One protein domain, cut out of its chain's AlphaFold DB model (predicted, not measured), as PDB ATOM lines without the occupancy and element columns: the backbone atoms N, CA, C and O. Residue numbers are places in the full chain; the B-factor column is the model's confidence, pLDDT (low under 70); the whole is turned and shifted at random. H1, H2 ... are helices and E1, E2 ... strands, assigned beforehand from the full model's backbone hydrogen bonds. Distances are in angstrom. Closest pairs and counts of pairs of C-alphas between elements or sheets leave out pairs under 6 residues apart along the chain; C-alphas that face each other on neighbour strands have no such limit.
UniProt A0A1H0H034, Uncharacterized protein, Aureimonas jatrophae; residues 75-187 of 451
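AT A GLANCE: This is residues 75 to 187 of the 451 residues of an uncharacterized protein of Aureimonas jatrophae (UniProt A0A1H0H034). Two strongly twisted antiparallel sheets lie face to face as a sandwich, with the short helix H1 over the other face of the four-stranded sheet. Before E1, residues 75 to 98 form a long looping stretch with no named element. The printed part has 113 residues, in the order E1 E2 E3 E4 H1 E5 E6 E7; the class is mostly strand, with under half of the residues in named elements. The whole is compact and rounded, with a radius of gyration of the C-alphas of 12.7 A and spans of 31 by 31 by 28 A.

IN THESE COORDINATES: E1, residues 99 to 108, begins at C-alpha 99 (-13.733, -48.129, -2.739), bends by 133 degrees at residue 102 and measures 11.9 A. E2 is residues 110 to 113, E3 118 to 122, and E4 128 to 134, 18.5 A. H1 is residues 149 to 154, E5 161 to 166, 16.9 A, and E6 169 to 173. E7, residues 181 to 186, 16.7 A, ends at C-alpha 186 (-22.630, -44.884, 3.572).

HOW THE PARTS SIT: One sheet runs E2 E3 E6 E5, with N 110 and O 120 at 2.8 A, N 119 and O 171 at 2.9 A, and N 163 and O 172 at 2.9 A. E2 and E3 form a hairpin, as do E5 and E6. The other runs E1 E7 E4, with N 104 and O 185 at 3.0 A and N 133 and O 182 at 2.8 A. The sheets' facing parts are 9.8 A centre to centre, their strands at 35 degrees. H1 is on the first sheet at a height of 9.0 A; its closest C-alphas to E5 are Leu 152 and Met 165, 6.6 A. Every O i to N i+4 pair in H1 is within hydrogen-bond range.

THE WHOLE: The farthest C-alphas, of Ser 80 and Gly 102, are 33.6 A apart. The printed part has no cut. The link E4 to H1, 14 residues, is long. Mean pLDDT of the printed part is 95.8, and no printed residue is under 70.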
ATOM      1  N   LEU A  75      -1.665 -40.936  -8.687       97.25
ATOM      2  CA  LEU A  75      -0.582 -40.469  -9.558       97.25
ATOM      3  C   LEU A  75       0.683 -40.027  -8.802       97.25
ATOM      4  O   LEU A  75       1.731 -39.876  -9.428       97.25
ATOM      5  N   GLY A  76       0.608 -39.771  -7.492       96.69
ATOM      6  CA  GLY A  76       1.749 -39.306  -6.694       96.69
ATOM      7  C   GLY A  76       2.193 -37.866  -6.990       96.69
ATOM      8  O   GLY A  76       3.370 -37.534  -6.857       96.69
ATOM      9  N   THR A  77       1.277 -37.003  -7.441       96.38
ATOM     10  CA  THR A  77       1.600 -35.655  -7.956       96.38
ATOM     11  C   THR A  77       1.376 -34.508  -6.960       96.38
ATOM     12  O   THR A  77       1.623 -33.341  -7.288       96.38
ATOM     13  N   THR A  78       0.937 -34.794  -5.735       95.31
ATOM     14  CA  THR A  78       0.723 -33.799  -4.677       95.31
ATOM     15  C   THR A  78       2.049 -33.414  -4.018       95.31
ATOM     16  O   THR A  78       2.520 -34.075  -3.101       95.31
ATOM     17  N   THR A  79       2.649 -32.307  -4.461       93.56
ATOM     18  CA  THR A  79       3.961 -31.832  -3.972       93.56
ATOM     19  C   THR A  79       3.915 -30.525  -3.172       93.56
ATOM     20  O   THR A  79       4.928 -30.124  -2.602       93.56
ATOM     21  N   SER A  80       2.767 -29.844  -3.118       91.38
ATOM     22  CA  SER A  80       2.594 -28.570  -2.411       91.38
ATOM     23  C   SER A  80       1.126 -28.302  -2.070       91.38
ATOM     24  O   SER A  80       0.234 -28.965  -2.600       91.38
ATOM     25  N   ALA A  81       0.873 -27.272  -1.255       87.81
ATOM     26  CA  ALA A  81      -0.469 -26.717  -1.067       87.81
ATOM     27  C   ALA A  81      -1.092 -26.297  -2.410       87.81
ATOM     28  O   ALA A  81      -0.383 -25.880  -3.334       87.81
ATOM     29  N   GLY A  82      -2.414 -26.420  -2.518       84.56
ATOM     30  CA  GLY A  82      -3.178 -26.093  -3.722       84.56
ATOM     31  C   GLY A  82      -3.084 -27.125  -4.850       84.56
ATOM     32  O   GLY A  82      -3.662 -26.912  -5.916       84.56
ATOM     33  N   LYS A  83      -2.354 -28.230  -4.653       82.12
ATOM     34  CA  LYS A  83      -2.336 -29.371  -5.580       82.12
ATOM     35  C   LYS A  83      -3.521 -30.307  -5.310       82.12
ATOM     36  O   LYS A  83      -4.236 -30.164  -4.323       82.12
ATOM     37  N   GLY A  84      -3.741 -31.240  -6.235       87.88
ATOM     38  CA  GLY A  84      -4.861 -32.179  -6.199       87.88
ATOM     39  C   GLY A  84      -4.780 -33.225  -5.080       87.88
ATOM     40  O   GLY A  84      -4.134 -33.046  -4.050       87.88
ATOM     41  N   VAL A  85      -5.471 -34.340  -5.299       95.19
ATOM     42  CA  VAL A  85      -5.707 -35.409  -4.315       95.19
ATOM     43  C   VAL A  85      -5.043 -36.718  -4.746       95.19
ATOM     44  O   VAL A  85      -5.691 -37.753  -4.859       95.19
ATOM     45  N   GLU A  86      -3.741 -36.657  -5.035       96.75
ATOM     46  CA  GLU A  86      -2.999 -37.773  -5.637       96.75
ATOM     47  C   GLU A  86      -1.890 -38.363  -4.752       96.75
ATOM     48  O   GLU A  86      -1.216 -39.291  -5.191       96.75
ATOM     49  N   GLY A  87      -1.682 -37.846  -3.535       96.00
ATOM     50  CA  GLY A  87      -0.534 -38.208  -2.693       96.00
ATOM     51  C   GLY A  87       0.811 -37.809  -3.297       96.00
ATOM     52  O   GLY A  87       0.877 -37.187  -4.356       96.00
ATOM     53  N   THR A  88       1.898 -38.149  -2.619       94.56
ATOM     54  CA  THR A  88       3.263 -37.983  -3.123       94.56
ATOM     55  C   THR A  88       3.730 -39.223  -3.892       94.56
ATOM     56  O   THR A  88       3.154 -40.309  -3.816       94.56
ATOM     57  N   GLU A  89       4.826 -39.075  -4.633       94.62
ATOM     58  CA  GLU A  89       5.459 -40.190  -5.339       94.62
ATOM     59  C   GLU A  89       5.909 -41.317  -4.393       94.62
ATOM     60  O   GLU A  89       5.876 -42.484  -4.770       94.62
ATOM     61  N   ASN A  90       6.280 -40.980  -3.156       92.88
ATOM     62  CA  ASN A  90       6.845 -41.932  -2.202       92.88
ATOM     63  C   ASN A  90       5.800 -42.614  -1.304       92.88
ATOM     64  O   ASN A  90       6.162 -43.550  -0.593       92.88
ATOM     65  N   ASP A  91       4.542 -42.150  -1.280       91.62
ATOM     66  CA  ASP A  91       3.505 -42.696  -0.387       91.62
ATOM     67  C   ASP A  91       2.387 -43.459  -1.119       91.62
ATOM     68  O   ASP A  91       2.029 -44.566  -0.703       91.62
ATOM     69  N   LEU A  92       1.836 -42.892  -2.196       95.94
ATOM     70  CA  LEU A  92       0.595 -43.363  -2.807       95.94
ATOM     71  C   LEU A  92       0.719 -43.711  -4.283       95.94
ATOM     72  O   LEU A  92      -0.153 -44.426  -4.765       95.94
ATOM     73  N   LYS A  93       1.752 -43.250  -4.999       96.88
ATOM     74  CA  LYS A  93       1.891 -43.518  -6.439       96.88
ATOM     75  C   LYS A  93       1.692 -45.001  -6.764       96.88
ATOM     76  O   LYS A  93       2.210 -45.876  -6.077       96.88
ATOM     77  N   ASP A  94       0.900 -45.252  -7.803       96.31
ATOM     78  CA  ASP A  94       0.528 -46.578  -8.303       96.31
ATOM     79  C   ASP A  94      -0.280 -47.446  -7.319       96.31
ATOM     80  O   ASP A  94      -0.653 -48.569  -7.657       96.31
ATOM     81  N   ARG A  95      -0.667 -46.937  -6.143       96.75
ATOM     82  CA  ARG A  95      -1.621 -47.632  -5.270       96.75
ATOM     83  C   ARG A  95      -3.052 -47.449  -5.781       96.75
ATOM     84  O   ARG A  95      -3.403 -46.339  -6.196       96.75
ATOM     85  N   PRO A  96      -3.907 -48.484  -5.728       97.44
ATOM     86  CA  PRO A  96      -5.318 -48.348  -6.075       97.44
ATOM     87  C   PRO A  96      -6.028 -47.339  -5.171       97.44
ATOM     88  O   PRO A  96      -5.758 -47.259  -3.970       97.44
ATOM     89  N   LYS A  97      -6.967 -46.575  -5.732       97.94
ATOM     90  CA  LYS A  97      -7.823 -45.692  -4.929       97.94
ATOM     91  C   LYS A  97      -8.866 -46.526  -4.160       97.94
ATOM     92  O   LYS A  97      -9.431 -47.456  -4.733       97.94
ATOM     93  N   PRO A  98      -9.167 -46.229  -2.887       98.06
ATOM     94  CA  PRO A  98     -10.079 -47.056  -2.097       98.06
ATOM     95  C   PRO A  98     -11.504 -47.039  -2.670       98.06
ATOM     96  O   PRO A  98     -11.893 -46.089  -3.348       98.06
ATOM     97  N   LEU A  99     -12.306 -48.062  -2.382       98.38
ATOM     98  CA  LEU A  99     -13.733 -48.129  -2.739       98.38
ATOM     99  C   LEU A  99     -14.560 -48.496  -1.513       98.38
ATOM    100  O   LEU A  99     -14.060 -49.130  -0.588       98.38
ATOM    101  N   ALA A 100     -15.843 -48.157  -1.519       98.12
ATOM    102  CA  ALA A 100     -16.772 -48.626  -0.499       98.12
ATOM    103  C   ALA A 100     -18.142 -48.918  -1.092       98.12
ATOM    104  O   ALA A 100     -18.644 -48.147  -1.902       98.12
ATOM    105  N   PHE A 101     -18.772 -49.996  -0.647       98.56
ATOM    106  CA  PHE A 101     -20.131 -50.349  -1.034       98.56
ATOM    107  C   PHE A 101     -20.948 -50.569   0.234       98.56
ATOM    108  O   PHE A 101     -20.509 -51.297   1.123       98.56
ATOM    109  N   GLY A 102     -22.131 -49.966   0.325       98.44
ATOM    110  CA  GLY A 102     -22.976 -50.060   1.518       98.44
ATOM    111  C   GLY A 102     -22.476 -49.212   2.689       98.44
ATOM    112  O   GLY A 102     -21.848 -48.171   2.491       98.44
ATOM    113  N   ARG A 103     -22.782 -49.626   3.922       98.25
ATOM    114  CA  ARG A 103     -22.465 -48.853   5.136       98.25
ATOM    115  C   ARG A 103     -21.225 -49.386   5.848       98.25
ATOM    116  O   ARG A 103     -21.195 -50.544   6.255       98.25
ATOM    117  N   VAL A 104     -20.225 -48.530   6.038       98.62
ATOM    118  CA  VAL A 104     -18.917 -48.899   6.602       98.62
ATOM    119  C   VAL A 104     -18.584 -48.053   7.831       98.62
ATOM    120  O   VAL A 104     -18.963 -46.884   7.907       98.62
ATOM    121  N   PHE A 105     -17.885 -48.654   8.801       98.62
ATOM    122  CA  PHE A 105     -17.584 -48.031  10.094       98.62
ATOM    123  C   PHE A 105     -16.084 -47.973  10.371       98.62
ATOM    124  O   PHE A 105     -15.358 -48.932  10.104       98.62
ATOM    125  N   GLU A 106     -15.629 -46.878  10.972       98.19
ATOM    126  CA  GLU A 106     -14.240 -46.669  11.382       98.19
ATOM    127  C   GLU A 106     -13.248 -46.951  10.247       98.19
ATOM    128  O   GLU A 106     -12.213 -47.584  10.438       98.19
ATOM    129  N   VAL A 107     -13.573 -46.517   9.028       98.62
ATOM    130  CA  VAL A 107     -12.696 -46.718   7.874       98.62
ATOM    131  C   VAL A 107     -11.496 -45.792   7.961       98.62
ATOM    132  O   VAL A 107     -11.711 -44.579   8.027       98.62
ATOM    133  N   PRO A 108     -10.252 -46.307   7.915       97.88
ATOM    134  CA  PRO A 108      -9.074 -45.456   7.900       97.88
ATOM    135  C   PRO A 108      -9.016 -44.688   6.578       97.88
ATOM    136  O   PRO A 108      -9.067 -45.271   5.494       97.88
ATOM    137  N   LEU A 109      -8.924 -43.362   6.667       98.00
ATOM    138  CA  LEU A 109      -8.836 -42.518   5.482       98.00
ATOM    139  C   LEU A 109      -7.393 -42.438   4.974       98.00
ATOM    140  O   LEU A 109      -6.433 -42.464   5.743       98.00
ATOM    141  N   VAL A 110      -7.244 -42.280   3.664       97.44
ATOM    142  CA  VAL A 110      -5.951 -42.150   2.987       97.44
ATOM    143  C   VAL A 110      -5.565 -40.676   2.907       97.44
ATOM    144  O   VAL A 110      -6.320 -39.886   2.349       97.44
ATOM    145  N   GLN A 111      -4.406 -40.275   3.432       96.12
ATOM    146  CA  GLN A 111      -3.958 -38.879   3.343       96.12
ATOM    147  C   GLN A 111      -3.501 -38.549   1.916       96.12
ATOM    148  O   GLN A 111      -2.398 -38.897   1.515       96.12
ATOM    149  N   VAL A 112      -4.345 -37.860   1.148       96.94
ATOM    150  CA  VAL A 112      -4.097 -37.561  -0.276       96.94
ATOM    151  C   VAL A 112      -3.454 -36.195  -0.509       96.94
ATOM    152  O   VAL A 112      -2.870 -35.950  -1.566       96.94
ATOM    153  N   ASN A 113      -3.556 -35.293   0.472       96.06
ATOM    154  CA  ASN A 113      -2.821 -34.032   0.487       96.06
ATOM    155  C   ASN A 113      -2.600 -33.560   1.931       96.06
ATOM    156  O   ASN A 113      -3.515 -33.074   2.599       96.06
ATOM    157  N   ALA A 114      -1.360 -33.685   2.406       92.81
ATOM    158  CA  ALA A 114      -0.975 -33.284   3.756       92.81
ATOM    159  C   ALA A 114      -0.916 -31.760   3.960       92.81
ATOM    160  O   ALA A 114      -1.077 -31.300   5.088       92.81
ATOM    161  N   PHE A 115      -0.712 -30.980   2.894       92.62
ATOM    162  CA  PHE A 115      -0.614 -29.520   2.963       92.62
ATOM    163  C   PHE A 115      -1.980 -28.864   3.182       92.62
ATOM    164  O   PHE A 115      -2.087 -27.906   3.942       92.62
ATOM    165  N   ASP A 116      -3.020 -29.413   2.549       94.00
ATOM    166  CA  ASP A 116      -4.390 -28.884   2.601       94.00
ATOM    167  C   ASP A 116      -5.316 -29.675   3.545       94.00
ATOM    168  O   ASP A 116      -6.503 -29.353   3.667       94.00
ATOM    169  N   GLY A 117      -4.782 -30.701   4.220       94.69
ATOM    170  CA  GLY A 117      -5.516 -31.529   5.178       94.69
ATOM    171  C   GLY A 117      -6.590 -32.404   4.527       94.69
ATOM    172  O   GLY A 117      -7.661 -32.572   5.111       94.69
ATOM    173  N   LEU A 118      -6.329 -32.926   3.323       97.00
ATOM    174  CA  LEU A 118      -7.275 -33.740   2.558       97.00
ATOM    175  C   LEU A 118      -7.007 -35.235   2.730       97.00
ATOM    176  O   LEU A 118      -5.877 -35.712   2.591       97.00
ATOM    177  N   TRP A 119      -8.093 -35.963   2.963       97.81
ATOM    178  CA  TRP A 119      -8.120 -37.398   3.191       97.81
ATOM    179  C   TRP A 119      -9.199 -38.046   2.322       97.81
ATOM    180  O   TRP A 119     -10.316 -37.541   2.267       97.81
ATOM    181  N   GLN A 120      -8.897 -39.151   1.648       98.31
ATOM    182  CA  GLN A 120      -9.836 -39.875   0.792       98.31
ATOM    183  C   GLN A 120     -10.305 -41.166   1.470       98.31
ATOM    184  O   GLN A 120      -9.486 -41.953   1.943       98.31
ATOM    185  N   GLY A 121     -11.620 -41.391   1.506       98.00
ATOM    186  CA  GLY A 121     -12.202 -42.643   2.008       98.00
ATOM    187  C   GLY A 121     -12.616 -43.604   0.898       98.00
ATOM    188  O   GLY A 121     -12.416 -44.809   1.031       98.00
ATOM    189  N   ALA A 122     -13.138 -43.069  -0.209       98.25
ATOM    190  CA  ALA A 122     -13.593 -43.851  -1.352       98.25
ATOM    191  C   ALA A 122     -13.484 -43.057  -2.664       98.25
ATOM    192  O   ALA A 122     -13.610 -41.832  -2.692       98.25
ATOM    193  N   GLN A 123     -13.233 -43.760  -3.764       97.94
ATOM    194  CA  GLN A 123     -13.178 -43.214  -5.118       97.94
ATOM    195  C   GLN A 123     -14.561 -43.143  -5.762       97.94
ATOM    196  O   GLN A 123     -14.829 -42.234  -6.544       97.94
ATOM    197  N   ASN A 124     -15.439 -44.091  -5.447       96.94
ATOM    198  CA  ASN A 124     -16.826 -44.030  -5.870       96.94
ATOM    199  C   ASN A 124     -17.616 -43.023  -5.017       96.94
ATOM    200  O   ASN A 124     -17.203 -42.645  -3.918       96.94
ATOM    201  N   ALA A 125     -18.745 -42.566  -5.557       97.12
ATOM    202  CA  ALA A 125     -19.635 -41.659  -4.851       97.12
ATOM    203  C   ALA A 125     -20.269 -42.352  -3.638       97.12
ATOM    204  O   ALA A 125     -20.689 -43.506  -3.730       97.12
ATOM    205  N   ILE A 126     -20.387 -41.623  -2.532       98.25
ATOM    206  CA  ILE A 126     -21.110 -42.065  -1.338       98.25
ATOM    207  C   ILE A 126     -22.395 -41.243  -1.166       98.25
ATOM    208  O   ILE A 126     -22.505 -40.124  -1.665       98.25
ATOM    209  N   ALA A 127     -23.374 -41.780  -0.445       98.06
ATOM    210  CA  ALA A 127     -24.626 -41.092  -0.144       98.06
ATOM    211  C   ALA A 127     -24.491 -40.134   1.051       98.06
ATOM    212  O   ALA A 127     -25.026 -39.025   1.026       98.06
ATOM    213  N   SER A 128     -23.762 -40.540   2.095       98.00
ATOM    214  CA  SER A 128     -23.602 -39.750   3.317       98.00
ATOM    215  C   SER A 128     -22.315 -40.088   4.059       98.00
ATOM    216  O   SER A 128     -21.851 -41.218   4.036       98.00
ATOM    217  N   CYS A 129     -21.757 -39.093   4.745       98.38
ATOM    218  CA  CYS A 129     -20.743 -39.284   5.776       98.38
ATOM    219  C   CYS A 129     -21.385 -38.940   7.120       98.38
ATOM    220  O   CYS A 129     -21.770 -37.782   7.336       98.38
ATOM    221  N   GLU A 130     -21.545 -39.947   7.977       97.88
ATOM    222  CA  GLU A 130     -22.177 -39.801   9.286       97.88
ATOM    223  C   GLU A 130     -21.216 -39.182  10.302       97.88
ATOM    224  O   GLU A 130     -21.631 -38.319  11.075       97.88
ATOM    225  N   ALA A 131     -19.938 -39.574  10.281       98.06
ATOM    226  CA  ALA A 131     -18.950 -39.076  11.232       98.06
ATOM    227  C   ALA A 131     -17.512 -39.193  10.711       98.06
ATOM    228  O   ALA A 131     -17.191 -40.073   9.915       98.06
ATOM    229  N   VAL A 132     -16.640 -38.314  11.208       98.38
ATOM    230  CA  VAL A 132     -15.182 -38.388  11.040       98.38
ATOM    231  C   VAL A 132     -14.545 -38.290  12.416       98.38
ATOM    232  O   VAL A 132     -14.969 -37.479  13.243       98.38
ATOM    233  N   TYR A 133     -13.507 -39.084  12.648       97.38
ATOM    234  CA  TYR A 133     -12.804 -39.170  13.914       97.38
ATOM    235  C   TYR A 133     -11.309 -38.919  13.730       97.38
ATOM    236  O   TYR A 133     -10.719 -39.265  12.709       97.38
ATOM    237  N   SER A 134     -10.688 -38.343  14.755       95.62
ATOM    238  CA  SER A 134      -9.238 -38.208  14.883       95.62
ATOM    239  C   SER A 134      -8.784 -38.965  16.123       95.62
ATOM    240  O   SER A 134      -9.086 -38.558  17.248       95.62
ATOM    241  N   SER A 135      -8.094 -40.089  15.929       95.25
ATOM    242  CA  SER A 135      -7.696 -40.997  17.015       95.25
ATOM    243  C   SER A 135      -8.881 -41.403  17.912       95.25
ATOM    244  O   SER A 135      -8.806 -41.352  19.141       95.25
ATOM    245  N   GLY A 136     -10.032 -41.690  17.292       95.00
ATOM    246  CA  GLY A 136     -11.280 -42.051  17.973       95.00
ATOM    247  C   GLY A 136     -12.114 -40.879  18.506       95.00
ATOM    248  O   GLY A 136     -13.256 -41.096  18.905       95.00
ATOM    249  N   LEU A 137     -11.588 -39.646  18.498       94.62
ATOM    250  CA  LEU A 137     -12.327 -38.449  18.908       94.62
ATOM    251  C   LEU A 137     -13.165 -37.907  17.748       94.62
ATOM    252  O   LEU A 137     -12.615 -37.562  16.703       94.62
ATOM    253  N   THR A 138     -14.475 -37.781  17.948       95.69
ATOM    254  CA  THR A 138     -15.403 -37.234  16.949       95.69
ATOM    255  C   THR A 138     -15.068 -35.785  16.602       95.69
ATOM    256  O   THR A 138     -14.950 -34.931  17.480       95.69
ATOM    257  N   LEU A 139     -14.942 -35.503  15.307       96.69
ATOM    258  CA  LEU A 139     -14.766 -34.156  14.774       96.69
ATOM    259  C   LEU A 139     -16.122 -33.493  14.499       96.69
ATOM    260  O   LEU A 139     -17.143 -34.156  14.336       96.69
ATOM    261  N   THR A 140     -16.139 -32.164  14.420       97.50
ATOM    262  CA  THR A 140     -17.365 -31.394  14.155       97.50
ATOM    263  C   THR A 140     -17.505 -31.082  12.668       97.50
ATOM    264  O   THR A 140     -16.644 -30.424  12.084       97.50
ATOM    265  N   ARG A 141     -18.609 -31.510  12.048       97.88
ATOM    266  CA  ARG A 141     -18.899 -31.196  10.644       97.88
ATOM    267  C   ARG A 141     -19.274 -29.724  10.477       97.88
ATOM    268  O   ARG A 141     -20.106 -29.208  11.218       97.88
ATOM    269  N   VAL A 142     -18.724 -29.077   9.455       97.88
ATOM    270  CA  VAL A 142     -19.066 -27.709   9.057       97.88
ATOM    271  C   VAL A 142     -19.798 -27.731   7.721       97.88
ATOM    272  O   VAL A 142     -19.253 -28.158   6.705       97.88
ATOM    273  N   GLY A 143     -21.034 -27.233   7.730       94.81
ATOM    274  CA  GLY A 143     -21.847 -27.057   6.530       94.81
ATOM    275  C   GLY A 143     -22.300 -28.355   5.848       94.81
ATOM    276  O   GLY A 143     -22.084 -29.479   6.317       94.81
ATOM    277  N   ALA A 144     -22.974 -28.176   4.713       96.38
ATOM    278  CA  ALA A 144     -23.383 -29.268   3.838       96.38
ATOM    279  C   ALA A 144     -22.179 -29.866   3.085       96.38
ATOM    280  O   ALA A 144     -21.079 -29.308   3.079       96.38
ATOM    281  N   ALA A 145     -22.393 -31.023   2.452       97.69
ATOM    282  CA  ALA A 145     -21.402 -31.582   1.538       97.69
ATOM    283  C   ALA A 145     -21.136 -30.617   0.374       97.69
ATOM    284  O   ALA A 145     -22.066 -30.024  -0.170       97.69
ATOM    285  N   GLN A 146     -19.867 -30.476   0.011       98.25
ATOM    286  CA  GLN A 146     -19.425 -29.611  -1.072       98.25
ATOM    287  C   GLN A 146     -19.482 -30.366  -2.409       98.25
ATOM    288  O   GLN A 146     -19.179 -31.563  -2.439       98.25
ATOM    289  N   PRO A 147     -19.888 -29.697  -3.503       97.12
ATOM    290  CA  PRO A 147     -20.093 -30.346  -4.799       97.12
ATOM    291  C   PRO A 147     -18.782 -30.700  -5.511       97.12
ATOM    292  O   PRO A 147     -18.754 -31.621  -6.322       97.12
ATOM    293  N   ASP A 148     -17.704 -29.981  -5.208       96.50
ATOM    294  CA  ASP A 148     -16.407 -30.127  -5.853       96.50
ATOM    295  C   ASP A 148     -15.252 -29.774  -4.902       96.50
ATOM    296  O   ASP A 148     -15.439 -29.239  -3.801       96.50
ATOM    297  N   LEU A 149     -14.032 -30.093  -5.344       96.19
ATOM    298  CA  LEU A 149     -12.817 -29.890  -4.560       96.19
ATOM    299  C   LEU A 149     -12.542 -28.401  -4.307       96.19
ATOM    300  O   LEU A 149     -12.073 -28.047  -3.228       96.19
ATOM    301  N   ALA A 150     -12.862 -27.521  -5.259       95.88
ATOM    302  CA  ALA A 150     -12.639 -26.084  -5.112       95.88
ATOM    303  C   ALA A 150     -13.505 -25.498  -3.984       95.88
ATOM    304  O   ALA A 150     -13.006 -24.781  -3.116       95.88
ATOM    305  N   SER A 151     -14.781 -25.879  -3.942       97.00
ATOM    306  CA  SER A 151     -15.729 -25.507  -2.893       97.00
ATOM    307  C   SER A 151     -15.307 -26.083  -1.540       97.00
ATOM    308  O   SER A 151     -15.344 -25.380  -0.531       97.00
ATOM    309  N   LEU A 152     -14.807 -27.327  -1.508       97.44
ATOM    310  CA  LEU A 152     -14.244 -27.939  -0.299       97.44
ATOM    311  C   LEU A 152     -13.014 -27.186   0.235       97.44
ATOM    312  O   LEU A 152     -12.876 -26.979   1.447       97.44
ATOM    313  N   MET A 153     -12.130 -26.742  -0.655       96.00
ATOM    314  CA  MET A 153     -10.946 -25.954  -0.306       96.00
ATOM    315  C   MET A 153     -11.284 -24.534   0.172       96.00
ATOM    316  O   MET A 153     -10.533 -23.965   0.965       96.00
ATOM    317  N   ALA A 154     -12.422 -23.977  -0.246       95.69
ATOM    318  CA  ALA A 154     -12.882 -22.657   0.182       95.69
ATOM    319  C   ALA A 154     -13.501 -22.643   1.594       95.69
ATOM    320  O   ALA A 154     -13.623 -21.577   2.201       95.69
ATOM    321  N   VAL A 155     -13.879 -23.803   2.151       96.88
ATOM    322  CA  VAL A 155     -14.457 -23.874   3.503       96.88
ATOM    323  C   VAL A 155     -13.436 -23.401   4.541       96.88
ATOM    324  O   VAL A 155     -12.299 -23.866   4.578       96.88
ATOM    325  N   THR A 156     -13.834 -22.490   5.425       95.69
ATOM    326  CA  THR A 156     -12.999 -22.104   6.569       95.69
ATOM    327  C   THR A 156     -13.207 -23.107   7.699       95.69
ATOM    328  O   THR A 156     -14.332 -23.291   8.156       95.69
ATOM    329  N   LEU A 157     -12.130 -23.760   8.139       97.00
ATOM    330  CA  LEU A 157     -12.151 -24.785   9.184       97.00
ATOM    331  C   LEU A 157     -11.162 -24.419  10.291       97.00
ATOM    332  O   LEU A 157     -10.018 -24.057  10.012       97.00
ATOM    333  N   THR A 158     -11.585 -24.551  11.544       95.50
ATOM    334  CA  THR A 158     -10.704 -24.472  12.716       95.50
ATOM    335  C   THR A 158     -10.321 -25.871  13.207       95.50
ATOM    336  O   THR A 158     -10.754 -26.885  12.656       95.50
ATOM    337  N   GLN A 159      -9.459 -25.951  14.224       93.56
ATOM    338  CA  GLN A 159      -9.034 -27.233  14.783       93.56
ATOM    339  C   GLN A 159     -10.234 -28.053  15.274       93.56
ATOM    340  O   GLN A 159     -11.084 -27.550  16.004       93.56
ATOM    341  N   GLY A 160     -10.274 -29.330  14.893       93.75
ATOM    342  CA  GLY A 160     -11.347 -30.245  15.288       93.75
ATOM    343  C   GLY A 160     -12.594 -30.172  14.401       93.75
ATOM    344  O   GLY A 160     -13.568 -30.878  14.663       93.75
ATOM    345  N   GLN A 161     -12.571 -29.351  13.348       97.44
ATOM    346  CA  GLN A 161     -13.644 -29.250  12.365       97.44
ATOM    347  C   GLN A 161     -13.296 -29.976  11.067       97.44
ATOM    348  O   GLN A 161     -12.127 -30.067  10.686       97.44
ATOM    349  N   TYR A 162     -14.318 -30.448  10.356       98.50
ATOM    350  CA  TYR A 162     -14.158 -31.035   9.031       98.50
ATOM    351  C   TYR A 162     -15.275 -30.627   8.069       98.50
ATOM    352  O   TYR A 162     -16.390 -30.303   8.478       98.50
ATOM    353  N   ALA A 163     -14.980 -30.689   6.776       98.56
ATOM    354  CA  ALA A 163     -15.952 -30.608   5.691       98.56
ATOM    355  C   ALA A 163     -15.745 -31.785   4.732       98.56
ATOM    356  O   ALA A 163     -14.689 -32.420   4.739       98.56
ATOM    357  N   VAL A 164     -16.755 -32.096   3.918       98.56
ATOM    358  CA  VAL A 164     -16.729 -33.271   3.034       98.56
ATOM    359  C   VAL A 164     -17.178 -32.937   1.622       98.56
ATOM    360  O   VAL A 164     -18.030 -32.074   1.422       98.56
ATOM    361  N   MET A 165     -16.650 -33.686   0.666       98.31
ATOM    362  CA  MET A 165     -17.133 -33.842  -0.702       98.31
ATOM    363  C   MET A 165     -17.466 -35.326  -0.889       98.31
ATOM    364  O   MET A 165     -16.733 -36.175  -0.393       98.31
ATOM    365  N   LEU A 166     -18.588 -35.653  -1.539       98.31
ATOM    366  CA  LEU A 166     -19.106 -37.033  -1.566       98.31
ATOM    367  C   LEU A 166     -18.755 -37.822  -2.838       98.31
ATOM    368  O   LEU A 166     -19.000 -39.024  -2.871       98.31
ATOM    369  N   SER A 167     -18.204 -37.189  -3.880       96.94
ATOM    370  CA  SER A 167     -17.881 -37.862  -5.148       96.94
ATOM    371  C   SER A 167     -16.651 -37.273  -5.860       96.94
ATOM    372  O   SER A 167     -16.804 -36.292  -6.589       96.94
ATOM    373  N   PRO A 168     -15.455 -37.882  -5.731       97.25
ATOM    374  CA  PRO A 168     -15.120 -38.962  -4.791       97.25
ATOM    375  C   PRO A 168     -15.284 -38.530  -3.326       97.25
ATOM    376  O   PRO A 168     -15.352 -37.336  -3.028       97.25
ATOM    377  N   PHE A 169     -15.335 -39.496  -2.403       98.50
ATOM    378  CA  PHE A 169     -15.444 -39.197  -0.979       98.50
ATOM    379  C   PHE A 169     -14.123 -38.669  -0.412       98.50
ATOM    380  O   PHE A 169     -13.180 -39.432  -0.173       98.50
ATOM    381  N   ILE A 170     -14.083 -37.360  -0.172       98.50
ATOM    382  CA  ILE A 170     -12.936 -36.640   0.377       98.50
ATOM    383  C   ILE A 170     -13.377 -35.860   1.612       98.50
ATOM    384  O   ILE A 170     -14.396 -35.171   1.616       98.50
ATOM    385  N   VAL A 171     -12.555 -35.930   2.649       98.44
ATOM    386  CA  VAL A 171     -12.685 -35.175   3.887       98.44
ATOM    387  C   VAL A 171     -11.563 -34.150   3.952       98.44
ATOM    388  O   VAL A 171     -10.395 -34.484   3.761       98.44
ATOM    389  N   ARG A 172     -11.911 -32.903   4.264       97.75
ATOM    390  CA  ARG A 172     -10.949 -31.863   4.624       97.75
ATOM    391  C   ARG A 172     -11.038 -31.582   6.111       97.75
ATOM    392  O   ARG A 172     -12.132 -31.333   6.612       97.75
ATOM    393  N   ILE A 173      -9.903 -31.594   6.801       97.50
ATOM    394  CA  ILE A 173      -9.828 -31.392   8.252       97.50
ATOM    395  C   ILE A 173      -9.087 -30.090   8.559       97.50
ATOM    396  O   ILE A 173      -8.039 -29.810   7.982       97.50
ATOM    397  N   GLY A 174      -9.641 -29.293   9.474       95.25
ATOM    398  CA  GLY A 174      -9.020 -28.072   9.973       95.25
ATOM    399  C   GLY A 174      -8.023 -28.335  11.101       95.25
ATOM    400  O   GLY A 174      -8.274 -29.119  12.020       95.25
ATOM    401  N   GLY A 175      -6.901 -27.615  11.067       88.81
ATOM    402  CA  GLY A 175      -5.845 -27.699  12.076       88.81
ATOM    403  C   GLY A 175      -4.926 -28.915  11.922       88.81
ATOM    404  O   GLY A 175      -4.977 -29.655  10.943       88.81
ATOM    405  N   LYS A 176      -4.033 -29.102  12.900       82.62
ATOM    406  CA  LYS A 176      -3.082 -30.218  12.898       82.62
ATOM    407  C   LYS A 176      -3.784 -31.506  13.320       82.62
ATOM    408  O   LYS A 176      -4.342 -31.583  14.413       82.62
ATOM    409  N   VAL A 177      -3.692 -32.519  12.469       82.31
ATOM    410  CA  VAL A 177      -4.142 -33.879  12.760       82.31
ATOM    411  C   VAL A 177      -3.033 -34.650  13.477       82.31
ATOM    412  O   VAL A 177      -1.859 -34.540  13.121       82.31
ATOM    413  N   THR A 178      -3.404 -35.438  14.483       74.12
ATOM    414  CA  THR A 178      -2.512 -36.383  15.165       74.12
ATOM    415  C   THR A 178      -3.162 -37.759  15.206       74.12
ATOM    416  O   THR A 178      -4.316 -37.871  15.621       74.12
ATOM    417  N   GLY A 179      -2.402 -38.784  14.820       85.75
ATOM    418  CA  GLY A 179      -2.852 -40.175  14.783       85.75
ATOM    419  C   GLY A 179      -3.774 -40.486  13.603       85.75
ATOM    420  O   GLY A 179      -3.768 -39.781  12.594       85.75
ATOM    421  N   THR A 180      -4.522 -41.580  13.719       92.94
ATOM    422  CA  THR A 180      -5.304 -42.133  12.608       92.94
ATOM    423  C   THR A 180      -6.609 -41.371  12.421       92.94
ATOM    424  O   THR A 180      -7.349 -41.145  13.381       92.94
ATOM    425  N   ILE A 181      -6.907 -41.004  11.175       97.44
ATOM    426  CA  ILE A 181      -8.213 -40.473  10.791       97.44
ATOM    427  C   ILE A 181      -9.090 -41.615  10.312       97.44
ATOM    428  O   ILE A 181      -8.703 -42.360   9.411       97.44
ATOM    429  N   THR A 182     -10.280 -41.712  10.888       98.44
ATOM    430  CA  THR A 182     -11.285 -42.694  10.496       98.44
ATOM    431  C   THR A 182     -12.618 -42.023  10.192       98.44
ATOM    432  O   THR A 182     -12.864 -40.893  10.616       98.44
ATOM    433  N   ALA A 183     -13.487 -42.689   9.437       98.69
ATOM    434  CA  ALA A 183     -14.831 -42.190   9.170       98.69
ATOM    435  C   ALA A 183     -15.871 -43.308   9.107       98.69
ATOM    436  O   ALA A 183     -15.579 -44.422   8.667       98.69
ATOM    437  N   ASP A 184     -17.094 -42.945   9.480       98.75
ATOM    438  CA  ASP A 184     -18.305 -43.706   9.194       98.75
ATOM    439  C   ASP A 184     -18.991 -43.045   7.998       98.75
ATOM    440  O   ASP A 184     -19.211 -41.822   7.986       98.75
ATOM    441  N   TYR A 185     -19.270 -43.838   6.971       98.69
ATOM    442  CA  TYR A 185     -19.923 -43.352   5.765       98.69
ATOM    443  C   TYR A 185     -20.715 -44.454   5.062       98.69
ATOM    444  O   TYR A 185     -20.494 -45.653   5.252       98.69
ATOM    445  N   THR A 186     -21.653 -44.021   4.226       98.62
ATOM    446  CA  THR A 186     -22.630 -44.884   3.572       98.62
ATOM    447  C   THR A 186     -22.647 -44.631   2.072       98.62
ATOM    448  O   THR A 186     -22.896 -43.515   1.621       98.62
ATOM    449  N   GLU A 187     -22.444 -45.685   1.290       98.25
ATOM    450  CA  GLU A 187     -22.780 -45.765  -0.130       98.25
ATOM    451  C   GLU A 187     -24.157 -46.435  -0.308       98.25
ATOM    452  O   GLU A 187     -24.521 -47.346   0.435       98.25
TER     453      GLU A 187